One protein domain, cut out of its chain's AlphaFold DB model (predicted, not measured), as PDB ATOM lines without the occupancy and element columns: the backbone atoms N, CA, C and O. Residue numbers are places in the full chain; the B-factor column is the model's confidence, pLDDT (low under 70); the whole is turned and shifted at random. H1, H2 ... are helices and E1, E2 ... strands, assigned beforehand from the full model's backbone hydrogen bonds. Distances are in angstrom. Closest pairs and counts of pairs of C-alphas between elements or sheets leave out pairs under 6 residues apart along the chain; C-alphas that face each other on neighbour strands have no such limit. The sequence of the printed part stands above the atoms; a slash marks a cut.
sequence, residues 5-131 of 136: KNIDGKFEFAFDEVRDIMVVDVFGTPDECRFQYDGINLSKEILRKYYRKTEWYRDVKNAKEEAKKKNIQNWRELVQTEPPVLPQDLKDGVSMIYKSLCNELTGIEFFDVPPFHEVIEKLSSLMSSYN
ATOM      1  N   LYS A   5      45.073 -13.595  30.128       92.25
ATOM      2  CA  LYS A   5      43.784 -13.553  30.828       92.25
ATOM      3  C   LYS A   5      42.782 -12.725  30.039       92.25
ATOM      4  O   LYS A   5      43.072 -11.583  29.704       92.25
ATOM      5  N   ASN A   6      41.590 -13.263  29.796       91.06
ATOM      6  CA  ASN A   6      40.451 -12.472  29.336       91.06
ATOM      7  C   ASN A   6      39.672 -11.961  30.556       91.06
ATOM      8  O   ASN A   6      39.123 -12.766  31.306       91.06
ATOM      9  N   ILE A   7      39.672 -10.647  30.786       90.00
ATOM     10  CA  ILE A   7      39.055 -10.030  31.969       90.00
ATOM     11  C   ILE A   7      37.547  -9.842  31.777       90.00
ATOM     12  O   ILE A   7      36.762 -10.148  32.670       90.00
ATOM     13  N   ASP A   8      37.153  -9.311  30.622       89.19
ATOM     14  CA  ASP A   8      35.768  -9.059  30.232       89.19
ATOM     15  C   ASP A   8      35.651  -8.965  28.702       89.19
ATOM     16  O   ASP A   8      36.655  -8.878  27.994       89.19
ATOM     17  N   GLY A   9      34.424  -8.987  28.175       87.94
ATOM     18  CA  GLY A   9      34.189  -8.802  26.749       87.94
ATOM     19  C   GLY A   9      32.755  -8.416  26.400       87.94
ATOM     20  O   GLY A   9      31.839  -8.568  27.211       87.94
ATOM     21  N   LYS A  10      32.576  -7.894  25.185       89.06
ATOM     22  CA  LYS A  10      31.273  -7.579  24.592       89.06
ATOM     23  C   LYS A  10      30.837  -8.738  23.697       89.06
ATOM     24  O   LYS A  10      31.596  -9.166  22.836       89.06
ATOM     25  N   PHE A  11      29.601  -9.188  23.873       90.44
ATOM     26  CA  PHE A  11      28.946 -10.145  22.986       90.44
ATOM     27  C   PHE A  11      27.644  -9.535  22.490       90.44
ATOM     28  O   PHE A  11      26.895  -8.959  23.284       90.44
ATOM     29  N   GLU A  12      27.378  -9.662  21.196       93.69
ATOM     30  CA  GLU A  12      26.111  -9.255  20.604       93.69
ATOM     31  C   GLU A  12      25.337 -10.494  20.156       93.69
ATOM     32  O   GLU A  12      25.903 -11.473  19.667       93.69
ATOM     33  N   PHE A  13      24.024 -10.463  20.369       95.56
ATOM     34  CA  PHE A  13      23.129 -11.568  20.055       95.56
ATOM     35  C   PHE A  13      21.922 -11.056  19.277       95.56
ATOM     36  O   PHE A  13      21.430  -9.954  19.530       95.56
ATOM     37  N   ALA A  14      21.424 -11.885  18.369       96.62
ATOM     38  CA  ALA A  14      20.191 -11.658  17.632       96.62
ATOM     39  C   ALA A  14      19.323 -12.918  17.648       96.62
ATOM     40  O   ALA A  14      19.750 -13.978  18.106       96.62
ATOM     41  N   PHE A  15      18.101 -12.783  17.146       98.06
ATOM     42  CA  PHE A  15      17.247 -13.919  16.836       98.06
ATOM     43  C   PHE A  15      17.357 -14.243  15.350       98.06
ATOM     44  O   PHE A  15      17.314 -13.327  14.526       98.06
ATOM     45  N   ASP A  16      17.477 -15.524  15.021       96.25
ATOM     46  CA  ASP A  16      17.347 -15.991  13.644       96.25
ATOM     47  C   ASP A  16      15.870 -16.049  13.192       96.25
ATOM     48  O   ASP A  16      14.953 -15.612  13.897       96.25
ATOM     49  N   GLU A  17      15.624 -16.594  11.996       96.25
ATOM     50  CA  GLU A  17      14.284 -16.680  11.400       96.25
ATOM     51  C   GLU A  17      13.289 -17.525  12.216       96.25
ATOM     52  O   GLU A  17      12.078 -17.314  12.111       96.25
ATOM     53  N   VAL A  18      13.775 -18.450  13.050       97.31
ATOM     54  CA  VAL A  18      12.945 -19.320  13.901       97.31
ATOM     55  C   VAL A  18      12.919 -18.876  15.367       97.31
ATOM     56  O   VAL A  18      12.256 -19.511  16.187       97.31
ATOM     57  N   ARG A  19      13.521 -17.717  15.676       95.75
ATOM     58  CA  ARG A  19      13.671 -17.127  17.017       95.75
ATOM     59  C   ARG A  19      14.637 -17.869  17.940       95.75
ATOM     60  O   ARG A  19      14.526 -17.727  19.161       95.75
ATOM     61  N   ASP A  20      15.615 -18.562  17.377       97.81
ATOM     62  CA  ASP A  20      16.745 -19.073  18.143       97.81
ATOM     63  C   ASP A  20      17.803 -17.980  18.332       97.81
ATOM     64  O   ASP A  20      17.983 -17.091  17.495       97.81
ATOM     65  N   ILE A  21      18.481 -18.006  19.485       96.31
ATOM     66  CA  ILE A  21      19.553 -17.054  19.792       96.31
ATOM     67  C   ILE A  21      20.768 -17.399  18.932       96.31
ATOM     68  O   ILE A  21      21.310 -18.498  19.023       96.31
ATOM     69  N   MET A  22      21.253 -16.418  18.178       94.94
ATOM     70  CA  MET A  22      22.506 -16.493  17.439       94.94
ATOM     71  C   MET A  22      23.473 -15.401  17.899       94.94
ATOM     72  O   MET A  22      23.059 -14.302  18.274       94.94
ATOM     73  N   VAL A  23      24.773 -15.697  17.859       92.38
ATOM     74  CA  VAL A  23      25.825 -14.691  18.064       92.38
ATOM     75  C   VAL A  23      25.943 -13.849  16.797       92.38
ATOM     76  O   VAL A  23      25.959 -14.389  15.690       92.38
ATOM     77  N   VAL A  24      26.029 -12.535  16.963       90.81
ATOM     78  CA  VAL A  24      26.258 -11.568  15.884       90.81
ATOM     79  C   VAL A  24      27.421 -10.644  16.252       90.81
ATOM     80  O   VAL A  24      27.888 -10.665  17.390       90.81
ATOM     81  N   ASP A  25      27.878  -9.843  15.287       90.12
ATOM     82  CA  ASP A  25      29.092  -9.017  15.389       90.12
ATOM     83  C   ASP A  25      30.386  -9.853  15.529       90.12
ATOM     84  O   ASP A  25      30.398 -11.084  15.412       90.12
ATOM     85  N   VAL A  26      31.510  -9.164  15.697       85.81
ATOM     86  CA  VAL A  26      32.825  -9.743  15.955       85.81
ATOM     87  C   VAL A  26      32.946 -10.115  17.438       85.81
ATOM     88  O   VAL A  26      32.519  -9.372  18.318       85.81
ATOM     89  N   PHE A  27      33.555 -11.264  17.740       84.94
ATOM     90  CA  PHE A  27      33.871 -11.677  19.109       84.94
ATOM     91  C   PHE A  27      35.280 -12.264  19.196       84.94
ATOM     92  O   PHE A  27      35.836 -12.756  18.214       84.94
ATOM     93  N   GLY A  28      35.859 -12.228  20.397       82.38
ATOM     94  CA  GLY A  28      37.147 -12.861  20.681       82.38
ATOM     95  C   GLY A  28      38.378 -12.093  20.193       82.38
ATOM     96  O   GLY A  28      39.487 -12.597  20.363       82.38
ATOM     97  N   THR A  29      38.229 -10.888  19.629       85.81
ATOM     98  CA  THR A  29      39.384 -10.049  19.275       85.81
ATOM     99  C   THR A  29      39.775  -9.120  20.427       85.81
ATOM    100  O   THR A  29      38.984  -8.897  21.347       85.81
ATOM    101  N   PRO A  30      40.987  -8.538  20.399       84.88
ATOM    102  CA  PRO A  30      41.431  -7.611  21.439       84.88
ATOM    103  C   PRO A  30      40.659  -6.282  21.490       84.88
ATOM    104  O   PRO A  30      40.880  -5.480  22.400       84.88
ATOM    105  N   ASP A  31      39.788  -6.016  20.512       85.94
ATOM    106  CA  ASP A  31      38.899  -4.855  20.522       85.94
ATOM    107  C   ASP A  31      37.587  -5.124  21.282       85.94
ATOM    108  O   ASP A  31      37.072  -4.214  21.937       85.94
ATOM    109  N   GLU A  32      37.069  -6.356  21.249       85.75
ATOM    110  CA  GLU A  32      35.840  -6.759  21.948       85.75
ATOM    111  C   GLU A  32      36.106  -7.465  23.279       85.75
ATOM    112  O   GLU A  32      35.204  -7.533  24.114       85.75
ATOM    113  N   CYS A  33      37.326  -7.957  23.508       87.56
ATOM    114  CA  CYS A  33      37.759  -8.578  24.757       87.56
ATOM    115  C   CYS A  33      38.916  -7.807  25.401       87.56
ATOM    116  O   CYS A  33      39.858  -7.373  24.735       87.56
ATOM    117  N   ARG A  34      38.895  -7.687  26.732       88.25
ATOM    118  CA  ARG A  34      40.007  -7.121  27.501       88.25
ATOM    119  C   ARG A  34      40.989  -8.219  27.876       88.25
ATOM    120  O   ARG A  34      40.901  -8.808  28.954       88.25
ATOM    121  N   PHE A  35      41.951  -8.459  26.994       92.00
ATOM    122  CA  PHE A  35      43.065  -9.353  27.284       92.00
ATOM    123  C   PHE A  35      44.154  -8.662  28.107       92.00
ATOM    124  O   PHE A  35      44.507  -7.504  27.864       92.00
ATOM    125  N   GLN A  36      44.711  -9.401  29.062       91.38
ATOM    126  CA  GLN A  36      45.815  -8.974  29.904       91.38
ATOM    127  C   GLN A  36      46.900 -10.051  29.954       91.38
ATOM    128  O   GLN A  36      46.595 -11.233  30.095       91.38
ATOM    129  N   TYR A  37      48.161  -9.634  29.893       91.12
ATOM    130  CA  TYR A  37      49.324 -10.490  30.118       91.12
ATOM    131  C   TYR A  37      50.304  -9.750  31.027       91.12
ATOM    132  O   TYR A  37      50.613  -8.593  30.754       91.12
ATOM    133  N   ASP A  38      50.713 -10.367  32.138       88.12
ATOM    134  CA  ASP A  38      51.594  -9.760  33.152       88.12
ATOM    135  C   ASP A  38      51.208  -8.318  33.540       88.12
ATOM    136  O   ASP A  38      52.027  -7.408  33.619       88.12
ATOM    137  N   GLY A  39      49.908  -8.083  33.746       86.06
ATOM    138  CA  GLY A  39      49.374  -6.765  34.110       86.06
ATOM    139  C   GLY A  39      49.151  -5.807  32.929       86.06
ATOM    140  O   GLY A  39      48.385  -4.849  33.056       86.06
ATOM    141  N   ILE A  40      49.713  -6.088  31.753       87.69
ATOM    142  CA  ILE A  40      49.628  -5.236  30.561       87.69
ATOM    143  C   ILE A  40      48.340  -5.519  29.788       87.69
ATOM    144  O   ILE A  40      48.062  -6.654  29.408       87.69
ATOM    145  N   ASN A  41      47.563  -4.467  29.515       90.62
ATOM    146  CA  ASN A  41      46.380  -4.548  28.655       90.62
ATOM    147  C   ASN A  41      46.793  -4.675  27.180       90.62
ATOM    148  O   ASN A  41      47.416  -3.765  26.633       90.62
ATOM    149  N   LEU A  42      46.385  -5.762  26.528       90.94
ATOM    150  CA  LEU A  42      46.736  -6.097  25.147       90.94
ATOM    151  C   LEU A  42      45.738  -5.494  24.147       90.94
ATOM    152  O   LEU A  42      45.085  -6.215  23.406       90.94
ATOM    153  N   SER A  43      45.556  -4.173  24.152       87.81
ATOM    154  CA  SER A  43      44.557  -3.511  23.297       87.81
ATOM    155  C   SER A  43      44.965  -2.095  22.884       87.81
ATOM    156  O   SER A  43      46.001  -1.564  23.300       87.81
ATOM    157  N   LYS A  44      44.093  -1.419  22.120       88.88
ATOM    158  CA  LYS A  44      44.205   0.017  21.780       88.88
ATOM    159  C   LYS A  44      44.332   0.941  22.996       88.88
ATOM    160  O   LYS A  44      44.644   2.122  22.830       88.88
ATOM    161  N   GLU A  45      44.110   0.447  24.213       89.81
ATOM    162  CA  GLU A  45      44.347   1.205  25.440       89.81
ATOM    163  C   GLU A  45      45.784   1.736  25.538       89.81
ATOM    164  O   GLU A  45      45.986   2.862  25.993       89.81
ATOM    165  N   ILE A  46      46.766   1.004  25.009       91.25
ATOM    166  CA  ILE A  46      48.162   1.459  24.925       91.25
ATOM    167  C   ILE A  46      48.258   2.780  24.142       91.25
ATOM    168  O   ILE A  46      48.866   3.747  24.602       91.25
ATOM    169  N   LEU A  47      47.583   2.862  22.992       93.50
ATOM    170  CA  LEU A  47      47.553   4.066  22.156       93.50
ATOM    171  C   LEU A  47      46.821   5.218  22.847       93.50
ATOM    172  O   LEU A  47      47.242   6.372  22.771       93.50
ATOM    173  N   ARG A  48      45.737   4.922  23.573       93.00
ATOM    174  CA  ARG A  48      45.011   5.937  24.350       93.00
ATOM    175  C   ARG A  48      45.893   6.538  25.438       93.00
ATOM    176  O   ARG A  48      45.851   7.752  25.625       93.00
ATOM    177  N   LYS A  49      46.710   5.733  26.123       93.31
ATOM    178  CA  LYS A  49      47.664   6.231  27.128       93.31
ATOM    179  C   LYS A  49      48.682   7.201  26.533       93.31
ATOM    180  O   LYS A  49      48.976   8.209  27.170       93.31
ATOM    181  N   TYR A  50      49.163   6.940  25.317       94.94
ATOM    182  CA  TYR A  50      50.010   7.889  24.592       94.94
ATOM    183  C   TYR A  50      49.264   9.205  24.334       94.94
ATOM    184  O   TYR A  50      49.709  10.269  24.767       94.94
ATOM    185  N   TYR A  51      48.076   9.140  23.724       95.81
ATOM    186  CA  TYR A  51      47.315  10.345  23.388       95.81
ATOM    187  C   TYR A  51      46.882  11.160  24.606       95.81
ATOM    188  O   TYR A  51      46.856  12.383  24.516       95.81
ATOM    189  N   ARG A  52      46.623  10.536  25.764       95.56
ATOM    190  CA  ARG A  52      46.282  11.241  27.016       95.56
ATOM    191  C   ARG A  52      47.310  12.292  27.443       95.56
ATOM    192  O   ARG A  52      46.964  13.193  28.201       95.56
ATOM    193  N   LYS A  53      48.549  12.185  26.961       94.12
ATOM    194  CA  LYS A  53      49.651  13.111  27.260       94.12
ATOM    195  C   LYS A  53      49.777  14.265  26.270       94.12
ATOM    196  O   LYS A  53      50.602  15.149  26.469       94.12
ATOM    197  N   THR A  54      49.006  14.236  25.193       95.50
ATOM    198  CA  THR A  54      49.093  15.217  24.112       95.50
ATOM    199  C   THR A  54      48.227  16.435  24.416       95.50
ATOM    200  O   THR A  54      47.209  16.337  25.107       95.50
ATOM    201  N   GLU A  55      48.597  17.587  23.858       96.00
ATOM    202  CA  GLU A  55      47.763  18.791  23.948       96.00
ATOM    203  C   GLU A  55      46.385  18.573  23.326       96.00
ATOM    204  O   GLU A  55      45.387  19.034  23.878       96.00
ATOM    205  N   TRP A  56      46.330  17.776  22.257       97.50
ATOM    206  CA  TRP A  56      45.091  17.363  21.620       97.50
ATOM    207  C   TRP A  56      44.101  16.727  22.591       97.50
ATOM    208  O   TRP A  56      42.927  17.086  22.618       97.50
ATOM    209  N   TYR A  57      44.556  15.818  23.454       97.06
ATOM    210  CA  TYR A  57      43.655  15.201  24.424       97.06
ATOM    211  C   TYR A  57      43.150  16.195  25.477       97.06
ATOM    212  O   TYR A  57      41.985  16.129  25.877       97.06
ATOM    213  N   ARG A  58      44.002  17.136  25.909       96.56
ATOM    214  CA  ARG A  58      43.595  18.225  26.813       96.56
ATOM    215  C   ARG A  58      42.512  19.084  26.162       96.56
ATOM    216  O   ARG A  58      41.509  19.385  26.804       96.56
ATOM    217  N   ASP A  59      42.695  19.427  24.896       97.31
ATOM    218  CA  ASP A  59      41.751  20.221  24.118       97.31
ATOM    219  C   ASP A  59      40.417  19.484  23.905       97.31
ATOM    220  O   ASP A  59      39.357  20.010  24.227       97.31
ATOM    221  N   VAL A  60      40.458  18.199  23.534       97.38
ATOM    222  CA  VAL A  60      39.270  17.326  23.462       97.38
ATOM    223  C   VAL A  60      38.504  17.293  24.786       97.38
ATOM    224  O   VAL A  60      37.269  17.295  24.789       97.38
ATOM    225  N   LYS A  61      39.205  17.245  25.924       97.19
ATOM    226  CA  LYS A  61      38.566  17.263  27.245       97.19
ATOM    227  C   LYS A  61      37.872  18.604  27.503       97.19
ATOM    228  O   LYS A  61      36.698  18.605  27.872       97.19
ATOM    229  N   ASN A  62      38.560  19.714  27.252       96.94
ATOM    230  CA  ASN A  62      38.014  21.061  27.422       96.94
ATOM    231  C   ASN A  62      36.796  21.295  26.516       96.94
ATOM    232  O   ASN A  62      35.749  21.725  26.996       96.94
ATOM    233  N   ALA A  63      36.894  20.915  25.241       97.06
ATOM    234  CA  ALA A  63      35.817  20.986  24.259       97.06
ATOM    235  C   ALA A  63      34.566  20.221  24.719       97.06
ATOM    236  O   ALA A  63      33.452  20.740  24.653       97.06
ATOM    237  N   LYS A  64      34.729  19.001  25.247       96.69
ATOM    238  CA  LYS A  64      33.611  18.215  25.797       96.69
ATOM    239  C   LYS A  64      32.978  18.871  27.024       96.69
ATOM    240  O   LYS A  64      31.754  18.869  27.152       96.69
ATOM    241  N   GLU A  65      33.788  19.412  27.931       97.00
ATOM    242  CA  GLU A  65      33.295  20.107  29.125       97.00
ATOM    243  C   GLU A  65      32.535  21.391  28.765       97.00
ATOM    244  O   GLU A  65      31.469  21.660  29.324       97.00
ATOM    245  N   GLU A  66      33.047  22.167  27.813       96.19
ATOM    246  CA  GLU A  66      32.406  23.379  27.313       96.19
ATOM    247  C   GLU A  66      31.108  23.074  26.566       96.19
ATOM    248  O   GLU A  66      30.077  23.685  26.853       96.19
ATOM    249  N   ALA A  67      31.126  22.084  25.673       96.69
ATOM    250  CA  ALA A  67      29.944  21.642  24.948       96.69
ATOM    251  C   ALA A  67      28.828  21.210  25.904       96.69
ATOM    252  O   ALA A  67      27.676  21.600  25.725       96.69
ATOM    253  N   LYS A  68      29.175  20.490  26.979       96.19
ATOM    254  CA  LYS A  68      28.221  20.105  28.025       96.19
ATOM    255  C   LYS A  68      27.629  21.319  28.748       96.19
ATOM    256  O   LYS A  68      26.433  21.333  29.011       96.19
ATOM    257  N   LYS A  69      28.437  22.341  29.054       96.12
ATOM    258  CA  LYS A  69      27.970  23.585  29.702       96.12
ATOM    259  C   LYS A  69      27.069  24.420  28.790       96.12
ATOM    260  O   LYS A  69      26.116  25.023  29.270       96.12
ATOM    261  N   LYS A  70      27.373  24.462  27.491       95.12
ATOM    262  CA  LYS A  70      26.656  25.256  26.478       95.12
ATOM    263  C   LYS A  70      25.556  24.477  25.747       95.12
ATOM    264  O   LYS A  70      24.925  25.024  24.851       95.12
ATOM    265  N   ASN A  71      25.333  23.215  26.118       95.12
ATOM    266  CA  ASN A  71      24.411  22.288  25.461       95.12
ATOM    267  C   ASN A  71      24.648  22.148  23.938       95.12
ATOM    268  O   ASN A  71      23.709  22.033  23.152       95.12
ATOM    269  N   ILE A  72      25.915  22.173  23.519       94.69
ATOM    270  CA  ILE A  72      26.337  21.978  22.128       94.69
ATOM    271  C   ILE A  72      26.475  20.473  21.880       94.69
ATOM    272  O   ILE A  72      27.236  19.797  22.569       94.69
ATOM    273  N   GLN A  73      25.768  19.931  20.884       91.88
ATOM    274  CA  GLN A  73      25.881  18.506  20.542       91.88
ATOM    275  C   GLN A  73      27.201  18.183  19.831       91.88
ATOM    276  O   GLN A  73      27.855  17.187  20.151       91.88
ATOM    277  N   ASN A  74      27.627  19.038  18.893       93.31
ATOM    278  CA  ASN A  74      28.836  18.811  18.107       93.31
ATOM    279  C   ASN A  74      30.097  19.368  18.786       93.31
ATOM    280  O   ASN A  74      30.739  20.290  18.296       93.31
ATOM    281  N   TRP A  75      30.478  18.788  19.925       94.38
ATOM    282  CA  TRP A  75      31.676  19.195  20.679       94.38
ATOM    283  C   TRP A  75      32.977  19.147  19.862       94.38
ATOM    284  O   TRP A  75      33.948  19.798  20.232       94.38
ATOM    285  N   ARG A  76      33.015  18.375  18.766       92.81
ATOM    286  CA  ARG A  76      34.202  18.225  17.914       92.81
ATOM    287  C   ARG A  76      34.610  19.534  17.245       92.81
ATOM    288  O   ARG A  76      35.798  19.749  17.074       92.81
ATOM    289  N   GLU A  77      33.653  20.407  16.929       93.75
ATOM    290  CA  GLU A  77      33.918  21.731  16.338       93.75
ATOM    291  C   GLU A  77      34.646  22.680  17.300       93.75
ATOM    292  O   GLU A  77      35.233  23.668  16.872       93.75
ATOM    293  N   LEU A  78      34.618  22.385  18.603       94.19
ATOM    294  CA  LEU A  78      35.307  23.183  19.614       94.19
ATOM    295  C   LEU A  78      36.777  22.777  19.776       94.19
ATOM    296  O   LEU A  78      37.542  23.541  20.359       94.19
ATOM    297  N   VAL A  79      37.176  21.609  19.266       96.12
ATOM    298  CA  VAL A  79      38.566  21.140  19.319       96.12
ATOM    299  C   VAL A  79      39.382  21.941  18.305       96.12
ATOM    300  O   VAL A  79      39.094  21.919  17.112       96.12
ATOM    301  N   GLN A  80      40.388  22.659  18.785       93.62
ATOM    302  CA  GLN A  80      41.244  23.549  17.995       93.62
ATOM    303  C   GLN A  80      42.519  22.863  17.492       93.62
ATOM    304  O   GLN A  80      43.232  23.401  16.648       93.62
ATOM    305  N   THR A  81      42.837  21.697  18.040       96.31
ATOM    306  CA  THR A  81      44.063  20.950  17.757       96.31
ATOM    307  C   THR A  81      43.767  19.626  17.061       96.31
ATOM    308  O   THR A  81      42.679  19.061  17.170       96.31
ATOM    309  N   GLU A  82      44.765  19.088  16.368       95.38
ATOM    310  CA  GLU A  82      44.698  17.771  15.735       95.38
ATOM    311  C   GLU A  82      45.505  16.736  16.529       95.38
ATOM    312  O   GLU A  82      46.488  17.094  17.191       95.38
ATOM    313  N   PRO A  83      45.116  15.446  16.497       95.44
ATOM    314  CA  PRO A  83      45.896  14.408  17.151       95.44
ATOM    315  C   PRO A  83      47.277  14.326  16.490       95.44
ATOM    316  O   PRO A  83      47.356  14.221  15.265       95.44
ATOM    317  N   PRO A  84      48.375  14.326  17.267       95.75
ATOM    318  CA  PRO A  84      49.694  14.170  16.681       95.75
ATOM    319  C   PRO A  84      49.828  12.804  16.000       95.75
ATOM    320  O   PRO A  84      49.187  11.816  16.388       95.75
ATOM    321  N   VAL A  85      50.700  12.753  14.993       96.06
ATOM    322  CA  VAL A  85      51.056  11.503  14.320       96.06
ATOM    323  C   VAL A  85      51.605  10.528  15.355       96.06
ATOM    324  O   VAL A  85      52.487  10.870  16.144       96.06
ATOM    325  N   LEU A  86      51.058   9.314  15.361       95.19
ATOM    326  CA  LEU A  86      51.511   8.267  16.262       95.19
ATOM    327  C   LEU A  86      52.965   7.890  15.923       95.19
ATOM    328  O   LEU A  86      53.252   7.656  14.745       95.19
ATOM    329  N   PRO A  87      53.860   7.775  16.919       96.00
ATOM    330  CA  PRO A  87      55.204   7.274  16.691       96.00
ATOM    331  C   PRO A  87      55.178   5.903  16.011       96.00
ATOM    332  O   PRO A  87      54.396   5.019  16.377       96.00
ATOM    333  N   GLN A  88      55.999   5.753  14.973       96.56
ATOM    334  CA  GLN A  88      55.968   4.584  14.096       96.56
ATOM    335  C   GLN A  88      56.316   3.294  14.854       96.56
ATOM    336  O   GLN A  88      55.653   2.279  14.681       96.56
ATOM    337  N   ASP A  89      57.280   3.364  15.767       95.50
ATOM    338  CA  ASP A  89      57.658   2.279  16.673       95.50
ATOM    339  C   ASP A  89      56.492   1.807  17.559       95.50
ATOM    340  O   ASP A  89      56.285   0.605  17.718       95.50
ATOM    341  N   LEU A  90      55.696   2.732  18.100       94.75
ATOM    342  CA  LEU A  90      54.531   2.419  18.927       94.75
ATOM    343  C   LEU A  90      53.404   1.807  18.095       94.75
ATOM    344  O   LEU A  90      52.761   0.849  18.529       94.75
ATOM    345  N   LYS A  91      53.189   2.326  16.882       95.19
ATOM    346  CA  LYS A  91      52.246   1.754  15.915       95.19
ATOM    347  C   LYS A  91      52.618   0.314  15.565       95.19
ATOM    348  O   LYS A  91      51.755  -0.563  15.594       95.19
ATOM    349  N   ASP A  92      53.888   0.078  15.262       95.75
ATOM    350  CA  ASP A  92      54.395  -1.236  14.877       95.75
ATOM    351  C   ASP A  92      54.380  -2.203  16.058       95.75
ATOM    352  O   ASP A  92      53.943  -3.339  15.900       95.75
ATOM    353  N   GLY A  93      54.750  -1.740  17.256       94.81
ATOM    354  CA  GLY A  93      54.659  -2.522  18.484       94.81
ATOM    355  C   GLY A  93      53.233  -2.993  18.763       94.81
ATOM    356  O   GLY A  93      53.009  -4.185  18.946       94.81
ATOM    357  N   VAL A  94      52.246  -2.092  18.712       94.06
ATOM    358  CA  VAL A  94      50.834  -2.469  18.902       94.06
ATOM    359  C   VAL A  94      50.337  -3.384  17.780       94.06
ATOM    360  O   VAL A  94      49.638  -4.354  18.055       94.06
ATOM    361  N   SER A  95      50.726  -3.141  16.526       95.81
ATOM    362  CA  SER A  95      50.400  -4.029  15.398       95.81
ATOM    363  C   SER A  95      50.942  -5.447  15.603       95.81
ATOM    364  O   SER A  95      50.228  -6.424  15.368       95.81
ATOM    365  N   MET A  96      52.178  -5.571  16.096       96.00
ATOM    366  CA  MET A  96      52.793  -6.859  16.415       96.00
ATOM    367  C   MET A  96      52.021  -7.603  17.504       96.00
ATOM    368  O   MET A  96      51.840  -8.802  17.341       96.00
ATOM    369  N   ILE A  97      51.500  -6.922  18.536       95.12
ATOM    370  CA  ILE A  97      50.656  -7.563  19.566       95.12
ATOM    371  C   ILE A  97      49.460  -8.256  18.926       95.12
ATOM    372  O   ILE A  97      49.207  -9.415  19.215       95.12
ATOM    373  N   TYR A  98      48.710  -7.562  18.063       94.94
ATOM    374  CA  TYR A  98      47.499  -8.137  17.467       94.94
ATOM    375  C   TYR A  98      47.825  -9.370  16.623       94.94
ATOM    376  O   TYR A  98      47.111 -10.369  16.678       94.94
ATOM    377  N   LYS A  99      48.924  -9.313  15.865       96.31
ATOM    378  CA  LYS A  99      49.377 -10.419  15.020       96.31
ATOM    379  C   LYS A  99      49.867 -11.609  15.844       96.31
ATOM    380  O   LYS A  99      49.418 -12.725  15.609       96.31
ATOM    381  N   SER A 100      50.749 -11.375  16.816       95.75
ATOM    382  CA  SER A 100      51.311 -12.452  17.633       95.75
ATOM    383  C   SER A 100      50.254 -13.062  18.549       95.75
ATOM    384  O   SER A 100      50.197 -14.279  18.670       95.75
ATOM    385  N   LEU A 101      49.346 -12.255  19.104       94.38
ATOM    386  CA  LEU A 101      48.214 -12.735  19.895       94.38
ATOM    387  C   LEU A 101      47.241 -13.575  19.055       94.38
ATOM    388  O   LEU A 101      46.718 -14.566  19.552       94.38
ATOM    389  N   CYS A 102      47.012 -13.220  17.786       94.62
ATOM    390  CA  CYS A 102      46.217 -14.045  16.875       94.62
ATOM    391  C   CYS A 102      46.851 -15.428  16.687       94.62
ATOM    392  O   CYS A 102      46.166 -16.439  16.860       94.62
ATOM    393  N   ASN A 103      48.157 -15.476  16.409       95.31
ATOM    394  CA  ASN A 103      48.872 -16.741  16.280       95.31
ATOM    395  C   ASN A 103      48.810 -17.556  17.585       95.31
ATOM    396  O   ASN A 103      48.500 -18.743  17.556       95.31
ATOM    397  N   GLU A 104      49.033 -16.907  18.732       93.75
ATOM    398  CA  GLU A 104      49.068 -17.551  20.050       93.75
ATOM    399  C   GLU A 104      47.701 -18.118  20.466       93.75
ATOM    400  O   GLU A 104      47.608 -19.256  20.921       93.75
ATOM    401  N   LEU A 105      46.617 -17.352  20.284       90.88
ATOM    402  CA  LEU A 105      45.264 -17.777  20.666       90.88
ATOM    403  C   LEU A 105      44.703 -18.864  19.746       90.88
ATOM    404  O   LEU A 105      43.926 -19.704  20.199       90.88
ATOM    405  N   THR A 106      45.053 -18.832  18.459       92.25
ATOM    406  CA  THR A 106      44.539 -19.799  17.474       92.25
ATOM    407  C   THR A 106      45.416 -21.041  17.344       92.25
ATOM    408  O   THR A 106      44.930 -22.074  16.886       92.25
ATOM    409  N   GLY A 107      46.696 -20.957  17.725       93.19
ATOM    410  CA  GLY A 107      47.699 -21.990  17.462       93.19
ATOM    411  C   GLY A 107      48.075 -22.121  15.979       93.19
ATOM    412  O   GLY A 107      48.686 -23.117  15.595       93.19
ATOM    413  N   ILE A 108      47.688 -21.153  15.140       95.31
ATOM    414  CA  ILE A 108      47.921 -21.136  13.693       95.31
ATOM    415  C   ILE A 108      48.809 -19.941  13.357       95.31
ATOM    416  O   ILE A 108      48.542 -18.820  13.776       95.31
ATOM    417  N   GLU A 109      49.837 -20.155  12.544       95.06
ATOM    418  CA  GLU A 109      50.712 -19.080  12.081       95.06
ATOM    419  C   GLU A 109      50.067 -18.309  10.915       95.06
ATOM    420  O   GLU A 109      50.281 -18.610   9.741       95.06
ATOM    421  N   PHE A 110      49.233 -17.318  11.237       96.19
ATOM    422  CA  PHE A 110      48.637 -16.412  10.248       96.19
ATOM    423  C   PHE A 110      49.604 -15.316   9.800       96.19
ATOM    424  O   PHE A 110      49.518 -14.825   8.671       96.19
ATOM    425  N   PHE A 111      50.494 -14.898  10.698       97.44
ATOM    426  CA  PHE A 111      51.399 -13.777  10.482       97.44
ATOM    427  C   PHE A 111      52.843 -14.163  10.775       97.44
ATOM    428  O   PHE A 111      53.120 -14.730  11.827       97.44
ATOM    429  N   ASP A 112      53.749 -13.743   9.896       96.81
ATOM    430  CA  ASP A 112      55.195 -13.786  10.121       96.81
ATOM    431  C   ASP A 112      55.591 -12.660  11.093       96.81
ATOM    432  O   ASP A 112      55.787 -11.500  10.708       96.81
ATOM    433  N   VAL A 113      55.567 -12.977  12.388       96.94
ATOM    434  CA  VAL A 113      55.922 -12.078  13.492       96.94
ATOM    435  C   VAL A 113      56.649 -12.849  14.593       96.94
ATOM    436  O   VAL A 113      56.445 -14.056  14.721       96.94
ATOM    437  N   PRO A 114      57.462 -12.170  15.428       96.50
ATOM    438  CA  PRO A 114      58.110 -12.820  16.559       96.50
ATOM    439  C   PRO A 114      57.105 -13.481  17.519       96.50
ATOM    440  O   PRO A 114      55.945 -13.048  17.585       96.50
ATOM    441  N   PRO A 115      57.550 -14.478  18.307       94.44
ATOM    442  CA  PRO A 115      56.737 -15.102  19.343       94.44
ATOM    443  C   PRO A 115      56.103 -14.079  20.290       94.44
ATOM    444  O   PRO A 115      56.693 -13.038  20.592       94.44
ATOM    445  N   PHE A 116      54.910 -14.393  20.803       94.38
ATOM    446  CA  PHE A 116      54.127 -13.460  21.613       94.38
ATOM    447  C   PHE A 116      54.913 -12.877  22.803       94.38
ATOM    448  O   PHE A 116      54.891 -11.664  23.008       94.38
ATOM    449  N   HIS A 117      55.672 -13.702  23.531       92.62
ATOM    450  CA  HIS A 117      56.467 -13.250  24.679       92.62
ATOM    451  C   HIS A 117      57.529 -12.196  24.305       92.62
ATOM    452  O   HIS A 117      57.611 -11.160  24.964       92.62
ATOM    453  N   GLU A 118      58.267 -12.385  23.205       94.81
ATOM    454  CA  GLU A 118      59.271 -11.417  22.729       94.81
ATOM    455  C   GLU A 118      58.625 -10.084  22.326       94.81
ATOM    456  O   GLU A 118      59.155  -8.999  22.593       94.81
ATOM    457  N   VAL A 119      57.441 -10.149  21.701       95.44
ATOM    458  CA  VAL A 119      56.667  -8.955  21.337       95.44
ATOM    459  C   VAL A 119      56.280  -8.161  22.586       95.44
ATOM    460  O   VAL A 119      56.412  -6.934  22.589       95.44
ATOM    461  N   ILE A 120      55.843  -8.836  23.653       93.81
ATOM    462  CA  ILE A 120      55.480  -8.186  24.918       93.81
ATOM    463  C   ILE A 120      56.693  -7.569  25.616       93.81
ATOM    464  O   ILE A 120      56.593  -6.439  26.097       93.81
ATOM    465  N   GLU A 121      57.845  -8.236  25.649       93.56
ATOM    466  CA  GLU A 121      59.070  -7.679  26.243       93.56
ATOM    467  C   GLU A 121      59.502  -6.384  25.541       93.56
ATOM    468  O   GLU A 121      59.761  -5.349  26.179       93.56
ATOM    469  N   LYS A 122      59.504  -6.403  24.203       93.75
ATOM    470  CA  LYS A 122      59.827  -5.232  23.383       93.75
ATOM    471  C   LYS A 122      58.825  -4.102  23.599       93.75
ATOM    472  O   LYS A 122      59.218  -2.948  23.776       93.75
ATOM    473  N   LEU A 123      57.535  -4.425  23.609       93.44
ATOM    474  CA  LEU A 123      56.470  -3.461  23.859       93.44
ATOM    475  C   LEU A 123      56.577  -2.850  25.257       93.44
ATOM    476  O   LEU A 123      56.414  -1.645  25.393       93.44
ATOM    477  N   SER A 124      56.864  -3.643  26.285       93.25
ATOM    478  CA  SER A 124      56.994  -3.164  27.667       93.25
ATOM    479  C   SER A 124      58.123  -2.143  27.794       93.25
ATOM    480  O   SER A 124      57.954  -1.076  28.393       93.25
ATOM    481  N   SER A 125      59.254  -2.429  27.146       94.19
ATOM    482  CA  SER A 125      60.390  -1.507  27.043       94.19
ATOM    483  C   SER A 125      60.002  -0.210  26.325       94.19
ATOM    484  O   SER A 125      60.332   0.887  26.778       94.19
ATOM    485  N   LEU A 126      59.229  -0.319  25.242       94.75
ATOM    486  CA  LEU A 126      58.735   0.825  24.479       94.75
ATOM    487  C   LEU A 126      57.719   1.664  25.268       94.75
ATOM    488  O   LEU A 126      57.798   2.885  25.328       94.75
ATOM    489  N   MET A 127      56.766   1.022  25.935       93.25
ATOM    490  CA  MET A 127      55.797   1.696  26.795       93.25
ATOM    491  C   MET A 127      56.496   2.440  27.936       93.25
ATOM    492  O   MET A 127      56.064   3.532  28.304       93.25
ATOM    493  N   SER A 128      57.594   1.890  28.455       93.88
ATOM    494  CA  SER A 128      58.426   2.550  29.463       93.88
ATOM    495  C   SER A 128      59.099   3.807  28.912       93.88
ATOM    496  O   SER A 128      59.041   4.843  29.568       93.88
ATOM    497  N   SER A 129      59.654   3.778  27.692       95.00
ATOM    498  CA  SER A 129      60.288   4.964  27.085       95.00
ATOM    499  C   SER A 129      59.297   6.107  26.824       95.00
ATOM    500  O   SER A 129      59.649   7.279  26.953       95.00
ATOM    501  N   TYR A 130      58.031   5.781  26.544       93.81
ATOM    502  CA  TYR A 130      56.938   6.754  26.439       93.81
ATOM    503  C   TYR A 130      56.276   7.091  27.792       93.81
ATOM    504  O   TYR A 130      55.310   7.864  27.832       93.81
ATOM    505  N   ASN A 131      56.763   6.545  28.913       92.62
ATOM    506  CA  ASN A 131      56.199   6.672  30.264       92.62
ATOM    507  C   ASN A 131      54.721   6.220  30.372       92.62
ATOM    508  O   ASN A 131      53.958   6.795  31.147       92.62
TER     509      ASN A 131
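Overview. This is residues 5 to 131 of the 136 residues of the protein "Phosphoribosylaminoimidazolesuccinocarboxamide synthase" of candidate division WOR-3 bacterium (UniProt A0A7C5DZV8). Picture a flat, open bracket: the helical hairpin of H4 and H5 makes one end of its spine and short H1 continues it, while two arms reach out toward the same side. One arm begins at the small sheet of E1 and E4 and ends in the hairpin of E2 and E3; the other is H2, with short H3 folded back on it. The 127 printed residues hold four named strands and then five named helices, in the order E1 E2 E3 E4 H1 H2 H3 H4 H5. The class is mixed, helices and strands, and each of the two sheets is an antiparallel pair. The whole is loose, with a radius of gyration of the C-alphas of 18.8 A and spans of 51 by 50 by 23 A.

Along the chain. Find C-alpha 5 at (43.784, -13.553, 30.828); there E1 begins, residues 5 to 9, and its partner E4 is residues 33 to 37, 12.9 A long. Between them come E2, residues 12 to 15, and E3, residues 21 to 24. Then read H1, residues 45 to 51, and H2, residues 55 to 70, which runs 22.2 A to C-alpha 70 at (26.656, 25.256, 26.478). After H3, residues 75 to 78, the longest helix is H4, residues 88 to 106, 27.1 A. H5, residues 116 to 129, is 20.2 A long and ends at C-alpha 129 (60.288, 4.964, 27.085).

Arrangement. Look first at E1 and E4, antiparallel at 163 degrees: N 5 and O 36 are 2.8 A apart, within hydrogen-bond range. E1 runs on into E2 across a break of 2 residues, at 51 degrees. In the hairpin of E2 and E3, antiparallel at 135 degrees, N 14 and O 22 are 2.9 A apart. E4 and H5 are only just apart, 8.4 A at the closest. H4 and H5 touch, a helical hairpin at a shallow tilt of 26 degrees, opposite ways; their closest C-alphas, of Ser 100 and Phe 116, are 5.0 A apart. H1 is close to H4 but not clearly touching, the closest C-alphas, of Ile 46 and Val 94, being 7.7 A apart. H1 and H2 are about perpendicular, at 90 degrees. H2 touches H3 with residues 60 to 67 alone, closest at the C-alphas of Ala 63 and Leu 78, 5.2 A. In H1, H2, H4 and H5 every O i to N i+4 pair is within hydrogen-bond range; H3 is too short for such a pair.

Size, cuts and confidence. The C-alphas farthest apart, of Val 18 and Ser 129, are 54.8 A apart. The printed part has no cut, and no link is long. The mean pLDDT of the printed part is 93.6, and no printed residue is under 70.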